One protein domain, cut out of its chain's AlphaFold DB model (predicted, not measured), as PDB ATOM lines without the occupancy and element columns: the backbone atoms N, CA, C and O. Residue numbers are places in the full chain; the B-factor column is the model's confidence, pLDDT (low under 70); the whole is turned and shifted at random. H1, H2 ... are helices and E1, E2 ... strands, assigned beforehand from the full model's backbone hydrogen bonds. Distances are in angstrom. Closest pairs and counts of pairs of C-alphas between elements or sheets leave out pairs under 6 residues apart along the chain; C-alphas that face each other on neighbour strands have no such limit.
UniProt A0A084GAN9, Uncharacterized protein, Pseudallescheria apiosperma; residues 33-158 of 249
ATOM      1  N   ASP A  33     178.966 149.644  42.593       61.22
ATOM      2  CA  ASP A  33     179.739 150.859  42.306       61.22
ATOM      3  C   ASP A  33     179.544 151.949  43.380       61.22
ATOM      4  O   ASP A  33     180.442 152.756  43.611       61.22
ATOM      5  N   ASP A  34     178.414 151.944  44.100       52.81
ATOM      6  CA  ASP A  34     178.180 152.824  45.258       52.81
ATOM      7  C   ASP A  34     179.009 152.389  46.481       52.81
ATOM      8  O   ASP A  34     179.159 153.148  47.441       52.81
ATOM      9  N   LEU A  35     179.548 151.164  46.459       55.81
ATOM     10  CA  LEU A  35     180.443 150.629  47.485       55.81
ATOM     11  C   LEU A  35     181.910 150.980  47.218       55.81
ATOM     12  O   LEU A  35     182.767 150.633  48.034       55.81
ATOM     13  N   GLU A  36     182.228 151.667  46.111       62.81
ATOM     14  CA  GLU A  36     183.594 152.127  45.899       62.81
ATOM     15  C   GLU A  36     184.028 153.053  47.053       62.81
ATOM     16  O   GLU A  36     183.283 153.958  47.453       62.81
ATOM     17  N   PRO A  37     185.285 152.944  47.531       59.94
ATOM     18  CA  PRO A  37     185.845 153.832  48.558       59.94
ATOM     19  C   PRO A  37     185.767 155.334  48.217       59.94
ATOM     20  O   PRO A  37     186.077 156.189  49.053       59.94
ATOM     21  N   GLY A  38     185.410 155.675  46.975       64.94
ATOM     22  CA  GLY A  38     185.165 157.031  46.508       64.94
ATOM     23  C   GLY A  38     183.970 157.712  47.178       64.94
ATOM     24  O   GLY A  38     184.067 158.909  47.449       64.94
ATOM     25  N   LEU A  39     182.888 156.996  47.512       69.19
ATOM     26  CA  LEU A  39     181.669 157.622  48.045       69.19
ATOM     27  C   LEU A  39     181.911 158.273  49.410       69.19
ATOM     28  O   LEU A  39     181.573 159.440  49.624       69.19
ATOM     29  N   TRP A  40     182.574 157.557  50.321       75.38
ATOM     30  CA  TRP A  40     182.913 158.099  51.634       75.38
ATOM     31  C   TRP A  40     183.927 159.243  51.549       75.38
ATOM     32  O   TRP A  40     183.789 160.265  52.225       75.38
ATOM     33  N   LYS A  41     184.916 159.134  50.652       74.25
ATOM     34  CA  LYS A  41     185.846 160.237  50.368       74.25
ATOM     35  C   LYS A  41     185.114 161.470  49.837       74.25
ATOM     36  O   LYS A  41     185.414 162.578  50.275       74.25
ATOM     37  N   HIS A  42     184.149 161.288  48.937       73.75
ATOM     38  CA  HIS A  42     183.328 162.369  48.395       73.75
ATOM     39  C   HIS A  42     182.483 163.029  49.490       73.75
ATOM     40  O   HIS A  42     182.454 164.256  49.593       73.75
ATOM     41  N   PHE A  43     181.859 162.228  50.356       76.69
ATOM     42  CA  PHE A  43     181.126 162.710  51.523       76.69
ATOM     43  C   PHE A  43     182.009 163.565  52.445       76.69
ATOM     44  O   PHE A  43     181.664 164.706  52.760       76.69
ATOM     45  N   LEU A  44     183.181 163.057  52.838       75.50
ATOM     46  CA  LEU A  44     184.113 163.783  53.703       75.50
ATOM     47  C   LEU A  44     184.640 165.068  53.049       75.50
ATOM     48  O   LEU A  44     184.803 166.082  53.729       75.50
ATOM     49  N   ALA A  45     184.885 165.049  51.737       75.62
ATOM     50  CA  ALA A  45     185.302 166.232  50.988       75.62
ATOM     51  C   ALA A  45     184.202 167.305  50.954       75.62
ATOM     52  O   ALA A  45     184.486 168.488  51.127       75.62
ATOM     53  N   ARG A  46     182.940 166.900  50.771       75.38
ATOM     54  CA  ARG A  46     181.800 167.821  50.673       75.38
ATOM     55  C   ARG A  46     181.385 168.405  52.022       75.38
ATOM     56  O   ARG A  46     180.954 169.551  52.082       75.38
ATOM     57  N   THR A  47     181.507 167.627  53.095       71.62
ATOM     58  CA  THR A  47     181.115 168.053  54.449       71.62
ATOM     59  C   THR A  47     182.134 168.966  55.124       71.62
ATOM     60  O   THR A  47     181.755 169.677  56.054       71.62
ATOM     61  N   GLN A  48     183.389 168.968  54.653       79.06
ATOM     62  CA  GLN A  48     184.495 169.788  55.172       79.06
ATOM     63  C   GLN A  48     184.751 169.613  56.681       79.06
ATOM     64  O   GLN A  48     185.301 170.500  57.323       79.06
ATOM     65  N   LEU A  49     184.384 168.457  57.249       75.19
ATOM     66  CA  LEU A  49     184.598 168.160  58.669       75.19
ATOM     67  C   LEU A  49     186.095 168.111  58.989       75.19
ATOM     68  O   LEU A  49     186.863 167.447  58.276       75.19
ATOM     69  N   SER A  50     186.490 168.752  60.086       80.75
ATOM     70  CA  SER A  50     187.821 168.661  60.685       80.75
ATOM     71  C   SER A  50     188.108 167.254  61.223       80.75
ATOM     72  O   SER A  50     187.203 166.440  61.417       80.75
ATOM     73  N   SER A  51     189.378 166.943  61.498       77.56
ATOM     74  CA  SER A  51     189.751 165.645  62.081       77.56
ATOM     75  C   SER A  51     189.067 165.389  63.429       77.56
ATOM     76  O   SER A  51     188.602 164.278  63.661       77.56
ATOM     77  N   ALA A  52     188.933 166.416  64.275       78.44
ATOM     78  CA  ALA A  52     188.275 166.296  65.577       78.44
ATOM     79  C   ALA A  52     186.771 165.998  65.446       78.44
ATOM     80  O   ALA A  52     186.245 165.140  66.151       78.44
ATOM     81  N   GLU A  53     186.077 166.648  64.506       77.12
ATOM     82  CA  GLU A  53     184.657 166.374  64.238       77.12
ATOM     83  C   GLU A  53     184.447 164.954  63.696       77.12
ATOM     84  O   GLU A  53     183.506 164.268  64.089       77.12
ATOM     85  N   ARG A  54     185.354 164.472  62.835       74.44
ATOM     86  CA  ARG A  54     185.308 163.095  62.313       74.44
ATOM     87  C   ARG A  54     185.507 162.047  63.406       74.44
ATOM     88  O   ARG A  54     184.881 160.993  63.347       74.44
ATOM     89  N   GLU A  55     186.359 162.324  64.390       74.88
ATOM     90  CA  GLU A  55     186.575 161.442  65.545       74.88
ATOM     91  C   GLU A  55     185.358 161.391  66.482       74.88
ATOM     92  O   GLU A  55     185.097 160.358  67.096       74.88
ATOM     93  N   GLN A  56     184.581 162.473  66.569       74.69
ATOM     94  CA  GLN A  56     183.381 162.548  67.413       74.69
ATOM     95  C   GLN A  56     182.101 162.071  66.713       74.69
ATOM     96  O   GLN A  56     181.067 161.880  67.361       74.69
ATOM     97  N   MET A  57     182.154 161.853  65.400       76.44
ATOM     98  CA  MET A  57     181.001 161.466  64.599       76.44
ATOM     99  C   MET A  57     180.455 160.089  65.008       76.44
ATOM    100  O   MET A  57     181.188 159.103  65.135       76.44
ATOM    101  N   ARG A  58     179.130 160.009  65.179       77.81
ATOM    102  CA  ARG A  58     178.398 158.751  65.376       77.81
ATOM    103  C   ARG A  58     177.709 158.348  64.082       77.81
ATOM    104  O   ARG A  58     177.129 159.194  63.410       77.81
ATOM    105  N   ILE A  59     177.751 157.062  63.762       81.12
ATOM    106  CA  ILE A  59     177.092 156.511  62.578       81.12
ATOM    107  C   ILE A  59     175.941 155.647  63.068       81.12
ATOM    108  O   ILE A  59     176.153 154.686  63.803       81.12
ATOM    109  N   VAL A  60     174.723 155.994  62.670       85.00
ATOM    110  CA  VAL A  60     173.526 155.210  62.973       85.00
ATOM    111  C   VAL A  60     172.986 154.665  61.661       85.00
ATOM    112  O   VAL A  60     172.699 155.436  60.749       85.00
ATOM    113  N   VAL A  61     172.876 153.344  61.557       86.75
ATOM    114  CA  VAL A  61     172.351 152.667  60.368       86.75
ATOM    115  C   VAL A  61     170.976 152.101  60.684       86.75
ATOM    116  O   VAL A  61     170.829 151.284  61.597       86.75
ATOM    117  N   SER A  62     169.970 152.547  59.933       86.56
ATOM    118  CA  SER A  62     168.624 151.989  59.995       86.56
ATOM    119  C   SER A  62     168.526 150.717  59.156       86.56
ATOM    120  O   SER A  62     169.119 150.631  58.080       86.56
ATOM    121  N   LEU A  63     167.787 149.726  59.648       85.00
ATOM    122  CA  LEU A  63     167.544 148.456  58.962       85.00
ATOM    123  C   LEU A  63     166.047 148.153  58.896       85.00
ATOM    124  O   LEU A  63     165.347 148.461  59.868       85.00
ATOM    125  N   PRO A  64     165.562 147.483  57.837       80.50
ATOM    126  CA  PRO A  64     164.170 147.056  57.775       80.50
ATOM    127  C   PRO A  64     163.776 146.206  58.985       80.50
ATOM    128  O   PRO A  64     164.589 145.449  59.529       80.50
ATOM    129  N   ALA A  65     162.512 146.295  59.395       77.81
ATOM    130  CA  ALA A  65     161.994 145.592  60.570       77.81
ATOM    131  C   ALA A  65     162.211 144.076  60.510       77.81
ATOM    132  O   ALA A  65     162.664 143.467  61.478       77.81
ATOM    133  N   SER A  66     161.900 143.492  59.353       76.44
ATOM    134  CA  SER A  66     161.911 142.046  59.111       76.44
ATOM    135  C   SER A  66     163.308 141.431  59.032       76.44
ATOM    136  O   SER A  66     163.436 140.205  59.030       76.44
ATOM    137  N   TRP A  67     164.363 142.245  58.936       83.12
ATOM    138  CA  TRP A  67     165.711 141.719  58.775       83.12
ATOM    139  C   TRP A  67     166.202 141.081  60.081       83.12
ATOM    140  O   TRP A  67     166.063 141.684  61.150       83.12
ATOM    141  N   PRO A  68     166.792 139.873  60.029       83.31
ATOM    142  CA  PRO A  68     167.317 139.218  61.219       83.31
ATOM    143  C   PRO A  68     168.619 139.879  61.685       83.31
ATOM    144  O   PRO A  68     169.401 140.397  60.886       83.31
ATOM    145  N   ASP A  69     168.907 139.778  62.984       84.56
ATOM    146  CA  ASP A  69     170.128 140.345  63.580       84.56
ATOM    147  C   ASP A  69     171.424 139.738  63.023       84.56
ATOM    148  O   ASP A  69     172.492 140.340  63.118       84.56
ATOM    149  N   THR A  70     171.345 138.577  62.370       85.38
ATOM    150  CA  THR A  70     172.479 137.979  61.654       85.38
ATOM    151  C   THR A  70     173.026 138.894  60.555       85.38
ATOM    152  O   THR A  70     174.214 138.828  60.252       85.38
ATOM    153  N   ILE A  71     172.204 139.791  59.996       87.62
ATOM    154  CA  ILE A  71     172.635 140.758  58.977       87.62
ATOM    155  C   ILE A  71     173.503 141.882  59.562       87.62
ATOM    156  O   ILE A  71     174.277 142.496  58.830       87.62
ATOM    157  N   LEU A  72     173.472 142.123  60.877       87.94
ATOM    158  CA  LEU A  72     174.286 143.169  61.507       87.94
ATOM    159  C   LEU A  72     175.786 142.960  61.271       87.94
ATOM    160  O   LEU A  72     176.520 143.929  61.086       87.94
ATOM    161  N   ALA A  73     176.249 141.706  61.263       87.19
ATOM    162  CA  ALA A  73     177.645 141.383  60.976       87.19
ATOM    163  C   ALA A  73     178.008 141.709  59.519       87.19
ATOM    164  O   ALA A  73     179.014 142.370  59.274       87.19
ATOM    165  N   THR A  74     177.149 141.323  58.574       88.94
ATOM    166  CA  THR A  74     177.323 141.622  57.147       88.94
ATOM    167  C   THR A  74     177.320 143.126  56.884       88.94
ATOM    168  O   THR A  74     178.187 143.627  56.179       88.94
ATOM    169  N   MET A  75     176.401 143.878  57.497       88.31
ATOM    170  CA  MET A  75     176.350 145.333  57.332       88.31
ATOM    171  C   MET A  75     177.590 146.020  57.895       88.31
ATOM    172  O   MET A  75     178.098 146.954  57.282       88.31
ATOM    173  N   LYS A  76     178.124 145.552  59.030       86.62
ATOM    174  CA  LYS A  76     179.405 146.053  59.548       86.62
ATOM    175  C   LYS A  76     180.529 145.859  58.534       86.62
ATOM    176  O   LYS A  76     181.280 146.798  58.304       86.62
ATOM    177  N   ASP A  77     180.624 144.678  57.931       85.19
ATOM    178  CA  ASP A  77     181.648 144.388  56.926       85.19
ATOM    179  C   ASP A  77     181.500 145.288  55.688       85.19
ATOM    180  O   ASP A  77     182.463 145.928  55.273       85.19
ATOM    181  N   ILE A  78     180.274 145.467  55.184       84.94
ATOM    182  CA  ILE A  78     179.980 146.394  54.078       84.94
ATOM    183  C   ILE A  78     180.419 147.827  54.418       84.94
ATOM    184  O   ILE A  78     181.052 148.487  53.597       84.94
ATOM    185  N   LEU A  79     180.139 148.316  55.630       84.50
ATOM    186  CA  LEU A  79     180.545 149.661  56.060       84.50
ATOM    187  C   LEU A  79     182.072 149.812  56.157       84.50
ATOM    188  O   LEU A  79     182.586 150.899  55.884       84.50
ATOM    189  N   VAL A  80     182.795 148.753  56.549       82.56
ATOM    190  CA  VAL A  80     184.270 148.731  56.539       82.56
ATOM    191  C   VAL A  80     184.782 148.787  55.103       82.56
ATOM    192  O   VAL A  80     185.650 149.604  54.799       82.56
ATOM    193  N   GLN A  81     184.239 147.949  54.217       81.12
ATOM    194  CA  GLN A  81     184.638 147.892  52.808       81.12
ATOM    195  C   GLN A  81     184.378 149.222  52.087       81.12
ATOM    196  O   GLN A  81     185.247 149.710  51.367       81.12
ATOM    197  N   ALA A  82     183.242 149.865  52.371       78.50
ATOM    198  CA  ALA A  82     182.899 151.197  51.872       78.50
ATOM    199  C   ALA A  82     183.764 152.323  52.485       78.50
ATOM    200  O   ALA A  82     183.649 153.488  52.099       78.50
ATOM    201  N   GLY A  83     184.615 152.007  53.467       78.94
ATOM    202  CA  GLY A  83     185.476 152.958  54.168       78.94
ATOM    203  C   GLY A  83     184.737 153.904  55.118       78.94
ATOM    204  O   GLY A  83     185.365 154.821  55.644       78.94
ATOM    205  N   ILE A  84     183.435 153.685  55.345       79.12
ATOM    206  CA  ILE A  84     182.561 154.524  56.180       79.12
ATOM    207  C   ILE A  84     182.966 154.423  57.650       79.12
ATOM    208  O   ILE A  84     183.018 155.428  58.361       79.12
ATOM    209  N   ILE A  85     183.293 153.211  58.097       77.56
ATOM    210  CA  ILE A  85     183.903 152.974  59.404       77.56
ATOM    211  C   ILE A  85     185.354 152.532  59.212       77.56
ATOM    212  O   ILE A  85     185.655 151.665  58.393       77.56
ATOM    213  N   GLY A  86     186.276 153.146  59.955       67.50
ATOM    214  CA  GLY A  86     187.671 152.714  59.973       67.50
ATOM    215  C   GLY A  86     187.849 151.295  60.531       67.50
ATOM    216  O   GLY A  86     187.013 150.784  61.269       67.50
ATOM    217  N   SER A  87     189.000 150.677  60.242       57.19
ATOM    218  CA  SER A  87     189.411 149.381  60.817       57.19
ATOM    219  C   SER A  87     189.736 149.448  62.315       57.19
ATOM    220  O   SER A  87     189.837 148.426  62.994       57.19
ATOM    221  N   ARG A  88     189.924 150.662  62.847       51.91
ATOM    222  CA  ARG A  88     190.091 150.911  64.279       51.91
ATOM    223  C   ARG A  88     188.710 151.091  64.899       51.91
ATOM    224  O   ARG A  88     187.882 151.817  64.366       51.91
ATOM    225  N   HIS A  89     188.509 150.457  66.049       50.41
ATOM    226  CA  HIS A  89     187.269 150.325  66.825       50.41
ATOM    227  C   HIS A  89     186.673 151.658  67.360       50.41
ATOM    228  O   HIS A  89     186.004 151.663  68.387       50.41
ATOM    229  N   GLY A  90     186.955 152.799  66.724       56.81
ATOM    230  CA  GLY A  90     186.741 154.146  67.258       56.81
ATOM    231  C   GLY A  90     185.538 154.915  66.716       56.81
ATOM    232  O   GLY A  90     185.350 156.052  67.127       56.81
ATOM    233  N   HIS A  91     184.711 154.349  65.836       60.38
ATOM    234  CA  HIS A  91     183.468 155.012  65.430       60.38
ATOM    235  C   HIS A  91     182.290 154.411  66.193       60.38
ATOM    236  O   HIS A  91     182.086 153.197  66.181       60.38
ATOM    237  N   ASN A  92     181.516 155.266  66.864       71.25
ATOM    238  CA  ASN A  92     180.280 154.905  67.558       71.25
ATOM    239  C   ASN A  92     179.216 154.477  66.526       71.25
ATOM    240  O   ASN A  92     178.354 155.277  66.158       71.25
ATOM    241  N   LEU A  93     179.322 153.244  66.025       82.88
ATOM    242  CA  LEU A  93     178.351 152.618  65.131       82.88
ATOM    243  C   LEU A  93     177.189 152.057  65.946       82.88
ATOM    244  O   LEU A  93     177.385 151.234  66.843       82.88
ATOM    245  N   GLN A  94     175.977 152.461  65.594       85.38
ATOM    246  CA  GLN A  94     174.743 151.925  66.149       85.38
ATOM    247  C   GLN A  94     173.836 151.449  65.023       85.38
ATOM    248  O   GLN A  94     173.832 152.003  63.925       85.38
ATOM    249  N   PHE A  95     173.059 150.417  65.318       86.31
ATOM    250  CA  PHE A  95     171.997 149.953  64.444       86.31
ATOM    251  C   PHE A  95     170.662 150.233  65.110       86.31
ATOM    252  O   PHE A  95     170.527 150.089  66.325       86.31
ATOM    253  N   VAL A  96     169.686 150.614  64.303       86.12
ATOM    254  CA  VAL A  96     168.306 150.851  64.723       86.12
ATOM    255  C   VAL A  96     167.385 150.242  63.672       86.12
ATOM    256  O   VAL A  96     167.762 150.154  62.505       86.12
ATOM    257  N   ARG A  97     166.192 149.773  64.040       84.62
ATOM    258  CA  ARG A  97     165.202 149.402  63.019       84.62
ATOM    259  C   ARG A  97     164.549 150.660  62.447       84.62
ATOM    260  O   ARG A  97     164.343 151.626  63.172       84.62
ATOM    261  N   GLU A  98     164.210 150.658  61.166       83.38
ATOM    262  CA  GLU A  98     163.528 151.772  60.487       83.38
ATOM    263  C   GLU A  98     162.297 152.282  61.257       83.38
ATOM    264  O   GLU A  98     162.292 153.462  61.618       83.38
ATOM    265  N   PRO A  99     161.332 151.433  61.668       79.38
ATOM    266  CA  PRO A  99     160.183 151.924  62.427       79.38
ATOM    267  C   PRO A  99     160.545 152.413  63.842       79.38
ATOM    268  O   PRO A  99     159.839 153.256  64.388       79.38
ATOM    269  N   GLN A 100     161.659 151.958  64.437       80.38
ATOM    270  CA  GLN A 100     162.172 152.516  65.703       80.38
ATOM    271  C   GLN A 100     162.777 153.907  65.494       80.38
ATOM    272  O   GLN A 100     162.580 154.794  66.322       80.38
ATOM    273  N   ALA A 101     163.508 154.110  64.395       84.06
ATOM    274  CA  ALA A 101     164.042 155.418  64.033       84.06
ATOM    275  C   ALA A 101     162.905 156.414  63.763       84.06
ATOM    276  O   ALA A 101     162.958 157.539  64.255       84.06
ATOM    277  N   ALA A 102     161.851 155.977  63.064       82.31
ATOM    278  CA  ALA A 102     160.638 156.762  62.858       82.31
ATOM    279  C   ALA A 102     159.937 157.093  64.188       82.31
ATOM    280  O   ALA A 102     159.621 158.256  64.429       82.31
ATOM    281  N   ALA A 103     159.774 156.113  65.086       79.81
ATOM    282  CA  ALA A 103     159.211 156.340  66.418       79.81
ATOM    283  C   ALA A 103     160.005 157.391  67.200       79.81
ATOM    284  O   ALA A 103     159.429 158.340  67.722       79.81
ATOM    285  N   LEU A 104     161.333 157.261  67.248       81.19
ATOM    286  CA  LEU A 104     162.192 158.232  67.922       81.19
ATOM    287  C   LEU A 104     162.056 159.624  67.301       81.19
ATOM    288  O   LEU A 104     161.881 160.583  68.043       81.19
ATOM    289  N   ALA A 105     162.083 159.744  65.972       80.81
ATOM    290  CA  ALA A 105     161.930 161.029  65.294       80.81
ATOM    291  C   ALA A 105     160.587 161.701  65.623       80.81
ATOM    292  O   ALA A 105     160.566 162.885  65.944       80.81
ATOM    293  N   MET A 106     159.488 160.939  65.619       77.50
ATOM    294  CA  MET A 106     158.163 161.447  65.986       77.50
ATOM    295  C   MET A 106     158.088 161.866  67.455       77.50
ATOM    296  O   MET A 106     157.468 162.868  67.771       77.50
ATOM    297  N   ILE A 107     158.700 161.105  68.361       74.44
ATOM    298  CA  ILE A 107     158.643 161.378  69.803       74.44
ATOM    299  C   ILE A 107     159.529 162.564  70.193       74.44
ATOM    300  O   ILE A 107     159.198 163.287  71.129       74.44
ATOM    301  N   TYR A 108     160.657 162.754  69.506       73.69
ATOM    302  CA  TYR A 108     161.537 163.906  69.716       73.69
ATOM    303  C   TYR A 108     160.947 165.216  69.183       73.69
ATOM    304  O   TYR A 108     161.463 166.283  69.517       73.69
ATOM    305  N   ASP A 109     159.861 165.151  68.414       70.81
ATOM    306  CA  ASP A 109     159.033 166.313  68.138       70.81
ATOM    307  C   ASP A 109     158.432 166.838  69.455       70.81
ATOM    308  O   ASP A 109     157.752 166.112  70.194       70.81
ATOM    309  N   ALA A 110     158.722 168.103  69.777       59.59
ATOM    310  CA  ALA A 110     158.351 168.723  71.045       59.59
ATOM    311  C   ALA A 110     156.836 168.658  71.291       59.59
ATOM    312  O   ALA A 110     156.419 168.487  72.440       59.59
ATOM    313  N   GLU A 111     156.030 168.715  70.225       64.88
ATOM    314  CA  GLU A 111     154.576 168.593  70.315       64.88
ATOM    315  C   GLU A 111     154.157 167.207  70.814       64.88
ATOM    316  O   GLU A 111     153.338 167.108  71.722       64.88
ATOM    317  N   VAL A 112     154.758 166.134  70.295       63.09
ATOM    318  CA  VAL A 112     154.409 164.747  70.651       63.09
ATOM    319  C   VAL A 112     154.950 164.369  72.031       63.09
ATOM    320  O   VAL A 112     154.259 163.709  72.813       63.09
ATOM    321  N   SER A 113     156.164 164.822  72.362       65.12
ATOM    322  CA  SER A 113     156.838 164.499  73.628       65.12
ATOM    323  C   SER A 113     156.021 164.887  74.869       65.12
ATOM    324  O   SER A 113     156.031 164.165  75.868       65.12
ATOM    325  N   GLY A 114     155.261 165.988  74.793       72.38
ATOM    326  CA  GLY A 114     154.442 166.504  75.891       72.38
ATOM    327  C   GLY A 114     153.216 165.648  76.226       72.38
ATOM    328  O   GLY A 114     152.665 165.776  77.322       72.38
ATOM    329  N   PHE A 115     152.798 164.761  75.319       79.12
ATOM    330  CA  PHE A 115     151.629 163.898  75.507       79.12
ATOM    331  C   PHE A 115     151.968 162.501  76.039       79.12
ATOM    332  O   PHE A 115     151.079 161.837  76.573       79.12
ATOM    333  N   LEU A 116     153.224 162.060  75.926       83.38
ATOM    334  CA  LEU A 116     153.619 160.693  76.273       83.38
ATOM    335  C   LEU A 116     153.777 160.484  77.777       83.38
ATOM    336  O   LEU A 116     154.295 161.332  78.502       83.38
ATOM    337  N   LYS A 117     153.371 159.302  78.239       89.12
ATOM    338  CA  LYS A 117     153.439 158.836  79.626       89.12
ATOM    339  C   LYS A 117     154.152 157.491  79.712       89.12
ATOM    340  O   LYS A 117     154.068 156.657  78.815       89.12
ATOM    341  N   ALA A 118     154.860 157.253  80.816       89.31
ATOM    342  CA  ALA A 118     155.350 155.907  81.103       89.31
ATOM    343  C   ALA A 118     154.154 154.946  81.203       89.31
ATOM    344  O   ALA A 118     153.181 155.234  81.899       89.31
ATOM    345  N   GLY A 119     154.239 153.817  80.506       87.88
ATOM    346  CA  GLY A 119     153.155 152.855  80.341       87.88
ATOM    347  C   GLY A 119     152.411 152.964  79.009       87.88
ATOM    348  O   GLY A 119     151.775 151.978  78.636       87.88
ATOM    349  N   ASP A 120     152.528 154.080  78.281       88.88
ATOM    350  CA  ASP A 120     151.859 154.256  76.988       88.88
ATOM    351  C   ASP A 120     152.360 153.255  75.949       88.88
ATOM    352  O   ASP A 120     153.530 152.855  75.943       88.88
ATOM    353  N   ILE A 121     151.454 152.870  75.051       88.19
ATOM    354  CA  ILE A 121     151.761 152.019  73.906       88.19
ATOM    355  C   ILE A 121     151.806 152.885  72.653       88.19
ATOM    356  O   ILE A 121     150.805 153.485  72.267       88.19
ATOM    357  N   VAL A 122     152.966 152.915  72.008       83.38
ATOM    358  CA  VAL A 122     153.200 153.592  70.735       83.38
ATOM    359  C   VAL A 122     153.224 152.541  69.635       83.38
ATOM    360  O   VAL A 122     153.955 151.552  69.718       83.38
ATOM    361  N   ILE A 123     152.422 152.759  68.597       85.88
ATOM    362  CA  ILE A 123     152.428 151.938  67.389       85.88
ATOM    363  C   ILE A 123     152.893 152.822  66.243       85.88
ATOM    364  O   ILE A 123     152.279 153.855  65.977       85.88
ATOM    365  N   VAL A 124     153.956 152.403  65.561       80.38
ATOM    366  CA  VAL A 124     154.418 153.053  64.332       80.38
ATOM    367  C   VAL A 124     154.214 152.096  63.173       80.38
ATOM    368  O   VAL A 124     154.601 150.928  63.245       80.38
ATOM    369  N   CYS A 125     153.573 152.607  62.126       81.81
ATOM    370  CA  CYS A 125     153.312 151.911  60.876       81.81
ATOM    371  C   CYS A 125     154.036 152.666  59.758       81.81
ATOM    372  O   CYS A 125     153.541 153.683  59.270       81.81
ATOM    373  N   ASP A 126     155.226 152.195  59.393       77.50
ATOM    374  CA  ASP A 126     156.016 152.744  58.295       77.50
ATOM    375  C   ASP A 126     155.552 152.111  56.980       77.50
ATOM    376  O   ASP A 126     155.873 150.967  56.655       77.50
ATOM    377  N   CYS A 127     154.710 152.842  56.252       76.88
ATOM    378  CA  CYS A 127     154.166 152.419  54.964       76.88
ATOM    379  C   CYS A 127     155.061 152.910  53.822       76.88
ATOM    380  O   CYS A 127     154.694 153.817  53.072       76.88
ATOM    381  N   GLY A 128     156.240 152.308  53.701       70.88
ATOM    382  CA  GLY A 128     157.169 152.571  52.613       70.88
ATOM    383  C   GLY A 128     156.660 152.114  51.239       70.88
ATOM    384  O   GLY A 128     155.631 151.459  51.075       70.88
ATOM    385  N   GLY A 129     157.437 152.437  50.199       66.00
ATOM    386  CA  GLY A 129     157.130 152.025  48.825       66.00
ATOM    387  C   GLY A 129     157.178 150.504  48.628       66.00
ATOM    388  O   GLY A 129     156.324 149.929  47.954       66.00
ATOM    389  N   ALA A 130     158.164 149.844  49.245       65.62
ATOM    390  CA  ALA A 130     158.469 148.423  49.053       65.62
ATOM    391  C   ALA A 130     158.161 147.540  50.274       65.62
ATOM    392  O   ALA A 130     157.964 146.333  50.113       65.62
ATOM    393  N   THR A 131     158.032 148.116  51.467       70.44
ATOM    394  CA  THR A 131     157.684 147.408  52.705       70.44
ATOM    395  C   THR A 131     156.628 148.180  53.486       70.44
ATOM    396  O   THR A 131     156.493 149.391  53.342       70.44
ATOM    397  N   ILE A 132     155.837 147.452  54.271       77.19
ATOM    398  CA  ILE A 132     155.057 148.012  55.370       77.19
ATOM    399  C   ILE A 132     155.629 147.388  56.636       77.19
ATOM    400  O   ILE A 132     155.521 146.172  56.826       77.19
ATOM    401  N   ASP A 133     156.241 148.216  57.468       77.69
ATOM    402  CA  ASP A 133     156.914 147.799  58.687       77.69
ATOM    403  C   ASP A 133     156.155 148.343  59.898       77.69
ATOM    404  O   ASP A 133     155.932 149.547  60.032       77.69
ATOM    405  N   CYS A 134     155.737 147.446  60.791       81.00
ATOM    406  CA  CYS A 134     155.015 147.818  62.003       81.00
ATOM    407  C   CYS A 134     155.839 147.491  63.241       81.00
ATOM    408  O   CYS A 134     156.394 146.395  63.371       81.00
ATOM    409  N   ILE A 135     155.840 148.417  64.196       80.81
ATOM    410  CA  ILE A 135     156.376 148.186  65.534       80.81
ATOM    411  C   ILE A 135     155.373 148.624  66.593       80.81
ATOM    412  O   ILE A 135     154.651 149.605  66.431       80.81
ATOM    413  N   THR A 136     155.331 147.879  67.694       86.31
ATOM    414  CA  THR A 136     154.575 148.239  68.894       86.31
ATOM    415  C   THR A 136     155.549 148.322  70.057       86.31
ATOM    416  O   THR A 136     156.176 147.321  70.417       86.31
ATOM    417  N   GLN A 137     155.671 149.505  70.647       85.12
ATOM    418  CA  GLN A 137     156.598 149.782  71.734       85.12
ATOM    419  C   GLN A 137     155.856 150.308  72.957       85.12
ATOM    420  O   GLN A 137     154.914 151.084  72.846       85.12
ATOM    421  N   GLN A 138     156.302 149.898  74.136       86.31
ATOM    422  CA  GLN A 138     155.854 150.460  75.401       86.31
ATOM    423  C   GLN A 138     156.851 151.512  75.877       86.31
ATOM    424  O   GLN A 138     158.051 151.232  75.956       86.31
ATOM    425  N   VAL A 139     156.357 152.685  76.266       86.81
ATOM    426  CA  VAL A 139     157.158 153.724  76.919       86.81
ATOM    427  C   VAL A 139     157.468 153.287  78.351       86.81
ATOM    428  O   VAL A 139     156.574 153.097  79.169       86.81
ATOM    429  N   ILE A 140     158.748 153.126  78.674       88.69
ATOM    430  CA  ILE A 140     159.233 152.744  80.008       88.69
ATOM    431  C   ILE A 140     159.552 153.987  80.846       88.69
ATOM    432  O   ILE A 140     159.235 154.045  82.031       88.69
ATOM    433  N   SER A 141     160.173 154.994  80.233       85.12
ATOM    434  CA  SER A 141     160.426 156.305  80.838       85.12
ATOM    435  C   SER A 141     160.482 157.374  79.750       85.12
ATOM    436  O   SER A 141     160.846 157.060  78.624       85.12
ATOM    437  N   ILE A 142     160.139 158.624  80.075       81.19
ATOM    438  CA  ILE A 142     160.170 159.755  79.118       81.19
ATOM    439  C   ILE A 142     161.471 160.548  79.238       81.19
ATOM    440  O   ILE A 142     161.957 161.102  78.261       81.19
ATOM    441  N   SER A 143     162.062 160.579  80.434       79.88
ATOM    442  CA  SER A 143     163.324 161.268  80.687       79.88
ATOM    443  C   SER A 143     164.221 160.417  81.600       79.88
ATOM    444  O   SER A 143     163.912 160.270  82.785       79.88
ATOM    445  N   PRO A 144     165.289 159.791  81.063       81.00
ATOM    446  CA  PRO A 144     165.573 159.651  79.630       81.00
ATOM    447  C   PRO A 144     164.492 158.814  78.921       81.00
ATOM    448  O   PRO A 144     163.905 157.919  79.541       81.00
ATOM    449  N   LEU A 145     164.243 159.079  77.633       79.31
ATOM    450  CA  LEU A 145     163.302 158.285  76.841       79.31
ATOM    451  C   LEU A 145     163.804 156.841  76.752       79.31
ATOM    452  O   LEU A 145     164.914 156.579  76.287       79.31
ATOM    453  N   ARG A 146     162.988 155.896  77.212       82.00
ATOM    454  CA  ARG A 146     163.234 154.460  77.079       82.00
ATOM    455  C   ARG A 146     161.970 153.789  76.603       82.00
ATOM    456  O   ARG A 146     160.909 153.987  77.187       82.00
ATOM    457  N   MET A 147     162.114 152.961  75.582       83.81
ATOM    458  CA  MET A 147     161.031 152.178  75.010       83.81
ATOM    459  C   MET A 147     161.445 150.717  74.925       83.81
ATOM    460  O   MET A 147     162.634 150.402  74.846       83.81
ATOM    461  N   ARG A 148     160.460 149.827  74.972       84.19
ATOM    462  CA  ARG A 148     160.660 148.388  74.823       84.19
ATOM    463  C   ARG A 148     159.668 147.842  73.812       84.19
ATOM    464  O   ARG A 148     158.474 148.099  73.937       84.19
ATOM    465  N   ASP A 149     160.161 147.041  72.882       83.31
ATOM    466  CA  ASP A 149     159.328 146.343  71.908       83.31
ATOM    467  C   ASP A 149     158.424 145.331  72.630       83.31
ATOM    468  O   ASP A 149     158.879 144.547  73.467       83.31
ATOM    469  N   ILE A 150     157.123 145.387  72.346       83.06
ATOM    470  CA  ILE A 150     156.115 144.499  72.948       83.06
ATOM    471  C   ILE A 150     155.960 143.233  72.113       83.06
ATOM    472  O   ILE A 150     155.738 142.148  72.647       83.06
ATOM    473  N   VAL A 151     156.089 143.386  70.798       77.56
ATOM    474  CA  VAL A 151     156.039 142.308  69.815       77.56
ATOM    475  C   VAL A 151     157.268 142.404  68.916       77.56
ATOM    476  O   VAL A 151     157.767 143.513  68.700       77.56
ATOM    477  N   PRO A 152     157.763 141.273  68.383       68.12
ATOM    478  CA  PRO A 152     158.762 141.301  67.328       68.12
ATOM    479  C   PRO A 152     158.296 142.193  66.178       68.12
ATOM    480  O   PRO A 152     157.120 142.184  65.812       68.12
ATOM    481  N   CYS A 153     159.219 142.969  65.621       64.69
ATOM    482  CA  CYS A 153     158.921 143.827  64.487       64.69
ATOM    483  C   CYS A 153     158.540 142.955  63.280       64.69
ATOM    484  O   CYS A 153     159.337 142.127  62.839       64.69
ATOM    485  N   GLU A 154     157.332 143.133  62.749       64.56
ATOM    486  CA  GLU A 154     156.907 142.457  61.525       64.56
ATOM    487  C   GLU A 154     157.038 143.422  60.350       64.56
ATOM    488  O   GLU A 154     156.429 144.493  60.335       64.56
ATOM    489  N   GLY A 155     157.822 143.015  59.355       58.03
ATOM    490  CA  GLY A 155     157.826 143.641  58.041       58.03
ATOM    491  C   GLY A 155     157.063 142.768  57.060       58.03
ATOM    492  O   GLY A 155     157.301 141.560  56.974       58.03
ATOM    493  N   ARG A 156     156.141 143.367  56.311       62.12
ATOM    494  CA  ARG A 156     155.468 142.709  55.187       62.12
ATOM    495  C   ARG A 156     155.863 143.411  53.899       62.12
ATOM    496  O   ARG A 156     155.887 144.637  53.836       62.12
ATOM    497  N   PHE A 157     156.152 142.635  52.858       59.31
ATOM    498  CA  PHE A 157     156.391 143.200  51.532       59.31
ATOM    499  C   PHE A 157     155.164 143.992  51.063       59.31
ATOM    500  O   PHE A 157     154.016 143.598  51.295       59.31
ATOM    501  N   SER A 158     155.434 145.154  50.471       60.22
ATOM    502  CA  SER A 158     154.460 146.211  50.210       60.22
ATOM    503  C   SER A 158     153.371 145.807  49.232       60.22
ATOM    504  O   SER A 158     153.587 145.172  48.198       60.22
TER     505      SER A 158
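This is residues 33 to 158 of the 249 residues of an uncharacterized protein of Pseudallescheria apiosperma (UniProt A0A084GAN9). The domain is two unequal lobes, one of the strands E3 to E6 wrapped round H4, the other a loose one of the parallel strands E1 and E2 with H1, H2 and H3, and the two meet where H4 follows E2 with 0 residues between them. In one lobe a twisted sheet of four strands, E3 to E6, curls round helix H4; in the other, looser lobe H3 is near the parallel pair E1 and E2, while H1 and H2 lie at the end far from the curled sheet. The printed part has 126 residues with five named helices and six named strands, which follow each other along the chain as H1, H2, E1, H3, E2, H4, H5, E3, E4, E5 and E6. The four-stranded sheet is branched, with the antiparallel neighbour pairs E3 and E4, E4 and E5, and E4 and E6, and the class is mixed, helices and strands. The whole is loose, with a radius of gyration of the C-alphas of 17.1 A, and spans 44 by 34 by 25 A.

The branched sheet holds E3, residues 121 to 127, 19.1 A from first to last C-alpha; E4, residues 131 to 142, 29.3 A; E5, residues 145 to 149, 13.5 A; and E6, residues 154 to 157, 10.0 A, ending with C-alpha 157 at (156.391, 143.200, 51.532). E4 is the longest strand and bends by 69 degrees at residue 139; its C-alpha 131 is at (157.684, 147.408, 52.705). H4, residues 98 to 108, is 15.4 A long, and H5 is residues 110 to 113, 5.2 A. The second sheet holds E1, residues 58 to 63, 16.3 A, and E2, residues 92 to 97, 16.7 A. H3 is residues 71 to 81, 15.3 A. H1, residues 38 to 47, is 14.2 A long and begins with C-alpha 38 at (185.165, 157.031, 46.508); H2 is residues 51 to 56, 8.9 A.

E4 has three neighbours, with E3 on one side of it beside residues 132 to 138, and E5 beside residues 136 to 142 and E6 beside residues 131 to 134 on the other side. E3 and E4 are a hairpin, at 156 degrees between directions, with N 124 and O 135 at 3.0 A. E4 and E5 are a hairpin too, at 131 degrees, with N 138 and O 148 at 2.8 A. E4 and E6 are antiparallel at 159 degrees, with N 132 and O 156 at 2.8 A. E3, E4 and E5 form a meander, each strand the antiparallel neighbour of the one before. H4 is on this sheet, which curls round it; the closest C-alphas of H4 and E3 are those of Pro 99 and Asp 126, 5.9 A apart. H4 and H5 are close but not clearly touching, with C-alphas 107 and 113 closest at 5.3 A. The closest C-alphas of E1 and H4 are those of Ser 62 and Glu 98, 5.1 A apart. E1 and E2 are parallel at 23 degrees, with N 61 and O 94 at 2.9 A. E1, H3 and E2 form a strand-helix-strand unit, two parallel neighbour strands with a helix between them along the chain, and its crossover is right-handed. The closest C-alphas of H3 and E2 are those of Leu 72 and Phe 95, 7.7 A apart. H1 is apart from H2, H3 and E1, for instance; H2 is only just apart from E2, at 8.2 A. In H1, H2, H3 and H4 every O i to N i+4 pair is within hydrogen-bond range; H5 is too short for such a pair.

The C-alphas of Gly 38 and Gly 119, the two farthest apart, are 46.8 A from each other. The printed part has no cut and no long link; E2 to H4 is tight, with 0 residues between them. The mean pLDDT of the printed part is 76.9, and it is under 70 at residues 33 to 39, 86 to 91, 110 to 113, 129 to 130 and 152 to 158.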